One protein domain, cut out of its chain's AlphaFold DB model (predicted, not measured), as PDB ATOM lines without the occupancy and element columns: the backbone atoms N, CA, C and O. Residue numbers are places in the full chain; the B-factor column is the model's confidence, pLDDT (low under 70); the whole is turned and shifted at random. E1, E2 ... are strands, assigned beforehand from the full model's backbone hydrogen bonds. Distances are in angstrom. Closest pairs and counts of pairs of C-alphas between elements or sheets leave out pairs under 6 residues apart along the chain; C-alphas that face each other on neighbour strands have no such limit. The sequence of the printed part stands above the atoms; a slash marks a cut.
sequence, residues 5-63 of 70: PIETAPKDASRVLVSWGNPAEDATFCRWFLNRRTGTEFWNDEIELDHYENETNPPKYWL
ATOM      1  N   PRO A   5     127.007  99.107 132.988       94.00
ATOM      2  CA  PRO A   5     125.918 100.044 133.271       94.00
ATOM      3  C   PRO A   5     126.285 100.994 134.414       94.00
ATOM      4  O   PRO A   5     126.834 100.546 135.423       94.00
ATOM      5  N   ILE A   6     125.963 102.285 134.291       91.81
ATOM      6  CA  ILE A   6     126.320 103.302 135.301       91.81
ATOM      7  C   ILE A   6     125.787 102.980 136.707       91.81
ATOM      8  O   ILE A   6     126.423 103.295 137.703       91.81
ATOM      9  N   GLU A   7     124.661 102.271 136.810       91.56
ATOM     10  CA  GLU A   7     124.049 101.863 138.083       91.56
ATOM     11  C   GLU A   7     124.939 100.925 138.918       91.56
ATOM     12  O   GLU A   7     124.730 100.778 140.118       91.56
ATOM     13  N   THR A   8     125.938 100.300 138.284       93.12
ATOM     14  CA  THR A   8     126.913  99.407 138.935       93.12
ATOM     15  C   THR A   8     128.194 100.121 139.372       93.12
ATOM     16  O   THR A   8     129.063  99.494 139.977       93.12
ATOM     17  N   ALA A   9     128.340 101.406 139.041       92.00
ATOM     18  CA  ALA A   9     129.493 102.205 139.424       92.00
ATOM     19  C   ALA A   9     129.499 102.498 140.937       92.00
ATOM     20  O   ALA A   9     128.434 102.584 141.559       92.00
ATOM     21  N   PRO A  10     130.683 102.664 141.551       91.94
ATOM     22  CA  PRO A  10     130.792 102.985 142.968       91.94
ATOM     23  C   PRO A  10     130.154 104.346 143.300       91.94
ATOM     24  O   PRO A  10     130.458 105.368 142.689       91.94
ATOM     25  N   LYS A  11     129.269 104.361 144.305       91.81
ATOM     26  CA  LYS A  11     128.597 105.563 144.834       91.81
ATOM     27  C   LYS A  11     129.319 106.123 146.066       91.81
ATOM     28  O   LYS A  11     128.715 106.383 147.102       91.81
ATOM     29  N   ASP A  12     130.636 106.253 145.969       89.69
ATOM     30  CA  ASP A  12     131.542 106.696 147.042       89.69
ATOM     31  C   ASP A  12     132.257 108.019 146.708       89.69
ATOM     32  O   ASP A  12     133.218 108.397 147.372       89.69
ATOM     33  N   ALA A  13     131.763 108.736 145.691       85.19
ATOM     34  CA  ALA A  13     132.351 109.955 145.129       85.19
ATOM     35  C   ALA A  13     133.726 109.771 144.446       85.19
ATOM     36  O   ALA A  13     134.377 110.765 144.086       85.19
ATOM     37  N   SER A  14     134.155 108.526 144.205       87.69
ATOM     38  CA  SER A  14     135.295 108.232 143.334       87.69
ATOM     39  C   SER A  14     135.018 108.643 141.881       87.69
ATOM     40  O   SER A  14     133.872 108.743 141.428       87.69
ATOM     41  N   ARG A  15     136.094 108.936 141.140       87.50
ATOM     42  CA  ARG A  15     136.026 109.267 139.710       87.50
ATOM     43  C   ARG A  15     135.887 107.988 138.898       87.50
ATOM     44  O   ARG A  15     136.743 107.111 138.979       87.50
ATOM     45  N   VAL A  16     134.879 107.939 138.038       90.12
ATOM     46  CA  VAL A  16     134.663 106.855 137.080       90.12
ATOM     47  C   VAL A  16     134.801 107.374 135.656       90.12
ATOM     48  O   VAL A  16     134.366 108.480 135.344       90.12
ATOM     49  N   LEU A  17     135.433 106.589 134.786       90.44
ATOM     50  CA  LEU A  17     135.590 106.927 133.373       90.44
ATOM     51  C   LEU A  17     134.266 106.678 132.646       90.44
ATOM     52  O   LEU A  17     133.799 105.542 132.626       90.44
ATOM     53  N   VAL A  18     133.681 107.715 132.048       89.56
ATOM     54  CA  VAL A  18     132.357 107.645 131.391       89.56
ATOM     55  C   VAL A  18     132.416 107.841 129.880       89.56
ATOM     56  O   VAL A  18     131.510 107.425 129.164       89.56
ATOM     57  N   SER A  19     133.499 108.434 129.383       86.75
ATOM     58  CA  SER A  19     133.775 108.551 127.957       86.75
ATOM     59  C   SER A  19     135.277 108.539 127.725       86.75
ATOM     60  O   SER A  19     136.040 109.158 128.467       86.75
ATOM     61  N   TRP A  20     135.703 107.826 126.691       77.81
ATOM     62  CA  TRP A  20     137.073 107.861 126.209       77.81
ATOM     63  C   TRP A  20     137.042 107.825 124.683       77.81
ATOM     64  O   TRP A  20     136.619 106.828 124.093       77.81
ATOM     65  N   GLY A  21     137.417 108.948 124.075       71.94
ATOM     66  CA  GLY A  21     137.429 109.146 122.631       71.94
ATOM     67  C   GLY A  21     138.792 108.899 121.976       71.94
ATOM     68  O   GLY A  21     139.630 108.149 122.479       71.94
ATOM     69  N   ASN A  22     138.992 109.523 120.812       63.38
ATOM     70  CA  ASN A  22     140.232 109.472 120.018       63.38
ATOM     71  C   ASN A  22     141.438 109.965 120.862       63.38
ATOM     72  O   ASN A  22     141.222 110.741 121.782       63.38
ATOM     73  N   PRO A  23     142.715 109.643 120.563       59.22
ATOM     74  CA  PRO A  23     143.868 110.073 121.373       59.22
ATOM     75  C   PRO A  23     144.054 111.592 121.526       59.22
ATOM     76  O   PRO A  23     144.909 112.018 122.294       59.22
ATOM     77  N   ALA A  24     143.311 112.393 120.759       66.06
ATOM     78  CA  ALA A  24     143.276 113.849 120.856       66.06
ATOM     79  C   ALA A  24     142.139 114.378 121.757       66.06
ATOM     80  O   ALA A  24     142.084 115.579 121.997       66.06
ATOM     81  N   GLU A  25     141.229 113.514 122.212       65.06
ATOM     82  CA  GLU A  25     140.151 113.840 123.146       65.06
ATOM     83  C   GLU A  25     140.525 113.356 124.549       65.06
ATOM     84  O   GLU A  25     140.914 112.201 124.748       65.06
ATOM     85  N   ASP A  26     140.393 114.247 125.529       75.50
ATOM     86  CA  ASP A  26     140.625 113.909 126.927       75.50
ATOM     87  C   ASP A  26     139.539 112.955 127.441       75.50
ATOM     88  O   ASP A  26     138.352 113.072 127.127       75.50
ATOM     89  N   ALA A  27     139.955 111.991 128.259       84.38
ATOM     90  CA  ALA A  27     139.042 111.097 128.954       84.38
ATOM     91  C   ALA A  27     138.090 111.894 129.866       84.38
ATOM     92  O   ALA A  27     138.533 112.690 130.697       84.38
ATOM     93  N   THR A  28     136.785 111.644 129.749       85.38
ATOM     94  CA  THR A  28     135.765 112.283 130.589       85.38
ATOM     95  C   THR A  28     135.473 111.415 131.802       85.38
ATOM     96  O   THR A  28     135.157 110.227 131.674       85.38
ATOM     97  N   PHE A  29     135.528 112.016 132.986       86.75
ATOM     98  CA  PHE A  29     135.248 111.339 134.246       86.75
ATOM     99  C   PHE A  29     134.050 111.976 134.935       86.75
ATOM    100  O   PHE A  29     133.950 113.195 134.958       86.75
ATOM    101  N   CYS A  30     133.212 111.160 135.567       87.81
ATOM    102  CA  CYS A  30     132.154 111.626 136.462       87.81
ATOM    103  C   CYS A  30     132.344 111.070 137.874       87.81
ATOM    104  O   CYS A  30     133.122 110.141 138.092       87.81
ATOM    105  N   ARG A  31     131.615 111.635 138.833       88.00
ATOM    106  CA  ARG A  31     131.484 111.147 140.210       88.00
ATOM    107  C   ARG A  31     130.012 111.140 140.595       88.00
ATOM    108  O   ARG A  31     129.238 111.943 140.077       88.00
ATOM    109  N   TRP A  32     129.643 110.256 141.509       89.12
ATOM    110  CA  TRP A  32     128.306 110.242 142.092       89.12
ATOM    111  C   TRP A  32     128.185 111.295 143.196       89.12
ATOM    112  O   TRP A  32     129.086 111.442 144.026       89.12
ATOM    113  N   PHE A  33     127.043 111.976 143.236       86.75
ATOM    114  CA  PHE A  33     126.685 112.955 144.253       86.75
ATOM    115  C   PHE A  33     125.310 112.646 144.851       86.75
ATOM    116  O   PHE A  33     124.375 112.280 144.141       86.75
ATOM    117  N   LEU A  34     125.181 112.870 146.163       86.44
ATOM    118  CA  LEU A  34     123.907 112.894 146.885       86.44
ATOM    119  C   LEU A  34     123.652 114.303 147.414       86.44
ATOM    120  O   LEU A  34     124.338 114.774 148.329       86.44
ATOM    121  N   ASN A  35     122.620 114.961 146.895       82.94
ATOM    122  CA  ASN A  35     122.144 116.210 147.459       82.94
ATOM    123  C   ASN A  35     121.355 115.927 148.742       82.94
ATOM    124  O   ASN A  35     120.207 115.498 148.713       82.94
ATOM    125  N   ARG A  36     121.957 116.207 149.901       83.94
ATOM    126  CA  ARG A  36     121.324 115.953 151.206       83.94
ATOM    127  C   ARG A  36     120.119 116.847 151.508       83.94
ATOM    128  O   ARG A  36     119.347 116.514 152.401       83.94
ATOM    129  N   ARG A  37     119.966 117.982 150.818       83.00
ATOM    130  CA  ARG A  37     118.835 118.896 151.016       83.00
ATOM    131  C   ARG A  37     117.563 118.356 150.367       83.00
ATOM    132  O   ARG A  37     116.491 118.517 150.942       83.00
ATOM    133  N   THR A  38     117.681 117.745 149.191       82.50
ATOM    134  CA  THR A  38     116.542 117.265 148.387       82.50
ATOM    135  C   THR A  38     116.434 115.747 148.304       82.50
ATOM    136  O   THR A  38     115.370 115.235 147.978       82.50
ATOM    137  N   GLY A  39     117.492 115.018 148.661       84.62
ATOM    138  CA  GLY A  39     117.562 113.560 148.573       84.62
ATOM    139  C   GLY A  39     117.879 113.036 147.170       84.62
ATOM    140  O   GLY A  39     117.845 111.826 146.967       84.62
ATOM    141  N   THR A  40     118.177 113.915 146.211       84.69
ATOM    142  CA  THR A  40     118.442 113.538 144.817       84.69
ATOM    143  C   THR A  40     119.859 112.997 144.641       84.69
ATOM    144  O   THR A  40     120.818 113.552 145.185       84.69
ATOM    145  N   GLU A  41     119.989 111.944 143.839       87.12
ATOM    146  CA  GLU A  41     121.260 111.360 143.412       87.12
ATOM    147  C   GLU A  41     121.519 111.666 141.936       87.12
ATOM    148  O   GLU A  41     120.588 111.587 141.137       87.12
ATOM    149  N   PHE A  42     122.763 111.989 141.578       86.88
ATOM    150  CA  PHE A  42     123.161 112.262 140.192       86.88
ATOM    151  C   PHE A  42     124.660 112.038 139.950       86.88
ATOM    152  O   PHE A  42     125.458 112.077 140.890       86.88
ATOM    153  N   TRP A  43     125.060 111.841 138.692       86.81
ATOM    154  CA  TRP A  43     126.455 111.855 138.251       86.81
ATOM    155  C   TRP A  43     126.821 113.190 137.601       86.81
ATOM    156  O   TRP A  43     126.041 113.758 136.841       86.81
ATOM    157  N   ASN A  44     128.020 113.700 137.885       84.25
ATOM    158  CA  ASN A  44     128.513 114.955 137.307       84.25
ATOM    159  C   ASN A  44     130.051 114.930 137.170       84.25
ATOM    160  O   ASN A  44     130.721 114.163 137.869       84.25
ATOM    161  N   ASP A  45     130.612 115.720 136.254       77.44
ATOM    162  CA  ASP A  45     132.034 115.774 135.898       77.44
ATOM    163  C   ASP A  45     132.879 116.769 136.721       77.44
ATOM    164  O   ASP A  45     134.047 116.984 136.404       77.44
ATOM    165  N   GLU A  46     132.328 117.311 137.818       61.62
ATOM    166  CA  GLU A  46     132.965 118.261 138.758       61.62
ATOM    167  C   GLU A  46     133.139 119.687 138.202       61.62
ATOM    168  O   GLU A  46     133.212 120.630 138.991       61.62
ATOM    169  N   ILE A  47     133.152 119.870 136.876       57.59
ATOM    170  CA  ILE A  47     133.318 121.177 136.222       57.59
ATOM    171  C   ILE A  47     131.974 121.907 136.151       57.59
ATOM    172  O   ILE A  47     131.913 123.100 136.449       57.59
ATOM    173  N   GLU A  48     130.886 121.193 135.856       53.94
ATOM    174  CA  GLU A  48     129.522 121.731 135.896       53.94
ATOM    175  C   GLU A  48     128.880 121.569 137.285       53.94
ATOM    176  O   GLU A  48     127.746 121.103 137.428       53.94
ATOM    177  N   LEU A  49     129.577 122.001 138.345       52.62
ATOM    178  CA  LEU A  49     128.978 122.254 139.670       52.62
ATOM    179  C   LEU A  49     128.062 123.491 139.633       52.62
ATOM    180  O   LEU A  49     128.096 124.357 140.508       52.62
ATOM    181  N   ASP A  50     127.227 123.601 138.609       47.22
ATOM    182  CA  ASP A  50     126.392 124.762 138.374       47.22
ATOM    183  C   ASP A  50     125.090 124.605 139.159       47.22
ATOM    184  O   ASP A  50     124.035 124.378 138.592       47.22
ATOM    185  N   HIS A  51     125.185 124.685 140.493       47.09
ATOM    186  CA  HIS A  51     124.138 125.118 141.439       47.09
ATOM    187  C   HIS A  51     122.744 124.447 141.421       47.09
ATOM    188  O   HIS A  51     121.917 124.743 142.286       47.09
ATOM    189  N   TYR A  52     122.470 123.536 140.502       51.09
ATOM    190  CA  TYR A  52     121.156 123.007 140.198       51.09
ATOM    191  C   TYR A  52     121.292 121.512 139.976       51.09
ATOM    192  O   TYR A  52     122.196 121.037 139.304       51.09
ATOM    193  N   GLU A  53     120.372 120.783 140.579       56.28
ATOM    194  CA  GLU A  53     120.235 119.329 140.655       56.28
ATOM    195  C   GLU A  53     119.948 118.672 139.292       56.28
ATOM    196  O   GLU A  53     119.141 117.754 139.191       56.28
ATOM    197  N   ASN A  54     120.555 119.174 138.223       56.09
ATOM    198  CA  ASN A  54     120.220 118.841 136.859       56.09
ATOM    199  C   ASN A  54     121.315 117.966 136.271       56.09
ATOM    200  O   ASN A  54     122.220 118.429 135.585       56.09
ATOM    201  N   GLU A  55     121.171 116.666 136.496       60.28
ATOM    202  CA  GLU A  55     121.734 115.669 135.598       60.28
ATOM    203  C   GLU A  55     120.969 115.741 134.265       60.28
ATOM    204  O   GLU A  55     120.045 114.973 134.006       60.28
ATOM    205  N   THR A  56     121.278 116.729 133.421       59.25
ATOM    206  CA  THR A  56     120.600 116.896 132.122       59.25
ATOM    207  C   THR A  56     120.893 115.737 131.180       59.25
ATOM    208  O   THR A  56     120.082 115.445 130.298       59.25
ATOM    209  N   ASN A  57     122.024 115.053 131.365       70.25
ATOM    210  CA  ASN A  57     122.372 113.869 130.596       70.25
ATOM    211  C   ASN A  57     123.272 112.919 131.411       70.25
ATOM    212  O   ASN A  57     124.498 113.006 131.303       70.25
ATOM    213  N   PRO A  58     122.683 112.008 132.210       77.75
ATOM    214  CA  PRO A  58     123.437 111.016 132.965       77.75
ATOM    215  C   PRO A  58     124.351 110.197 132.047       77.75
ATOM    216  O   PRO A  58     123.900 109.748 130.980       77.75
ATOM    217  N   PRO A  59     125.599 109.900 132.448       86.69
ATOM    218  CA  PRO A  59     126.378 108.880 131.771       86.69
ATOM    219  C   PRO A  59     125.630 107.547 131.863       86.69
ATOM    220  O   PRO A  59     125.158 107.158 132.921       86.69
ATOM    221  N   LYS A  60     125.510 106.824 130.747       90.62
ATOM    222  CA  LYS A  60     124.804 105.525 130.720       90.62
ATOM    223  C   LYS A  60     125.705 104.356 131.104       90.62
ATOM    224  O   LYS A  60     125.223 103.313 131.547       90.62
ATOM    225  N   TYR A  61     127.010 104.532 130.923       92.06
ATOM    226  CA  TYR A  61     128.011 103.499 131.125       92.06
ATOM    227  C   TYR A  61     129.251 104.073 131.801       92.06
ATOM    228  O   TYR A  61     129.530 105.265 131.704       92.06
ATOM    229  N   TRP A  62     130.017 103.192 132.435       93.00
ATOM    230  CA  TRP A  62     131.330 103.501 132.982       93.00
ATOM    231  C   TRP A  62     132.322 102.383 132.666       93.00
ATOM    232  O   TRP A  62     131.929 101.241 132.409       93.00
ATOM    233  N   LEU A  63     133.613 102.702 132.671       91.69
ATOM    234  CA  LEU A  63     134.672 101.716 132.511       91.69
ATOM    235  C   LEU A  63     135.350 101.451 133.865       91.69
ATOM    236  O   LEU A  63     135.996 102.359 134.395       91.69
TER     237      LEU A  63
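What this domain is: This is residues 5 to 63 of the 70 residues of an uncharacterized protein of Mesorhizobium sp. M7D.F.Ca.US.005.01.1.1 (UniProt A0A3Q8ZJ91). With little regular structure, the domain is a narrow ribbon of two staggered hairpins sharing E2, with loops beside it; residues 21 to 26 stick out. The 59 printed residues include E1, E2 and E3, in sheet order a meander, each strand the antiparallel neighbour of the one before. The class is all strand, with 15 residues in named elements and no named helix. It is compact, radius of gyration of the C-alphas 11.8 A, spanning 40 by 24 by 17 A.

Where its parts are: E1, residues 16 to 19, begins at C-alpha (134.663, 106.855, 137.080). E2, residues 28 to 34, is 20.2 A long. E3, residues 41 to 44, ends at C-alpha (128.513, 114.955, 137.307).

How they stand to each other: E1 and E2 form a hairpin at 131 degrees; N 16 and O 30, 2.8 A apart, are within hydrogen-bond range. E2 and E3 form a hairpin at 156 degrees; N 33 and O 42, 2.8 A apart, are within hydrogen-bond range. E1 and E3 are apart.

The domain as a whole: The farthest C-alphas, Pro 23 and Arg 37, are 39.8 A apart. The printed part has no cut; both links are short. pLDDT is under 70 at residues 22 to 25 and 46 to 56.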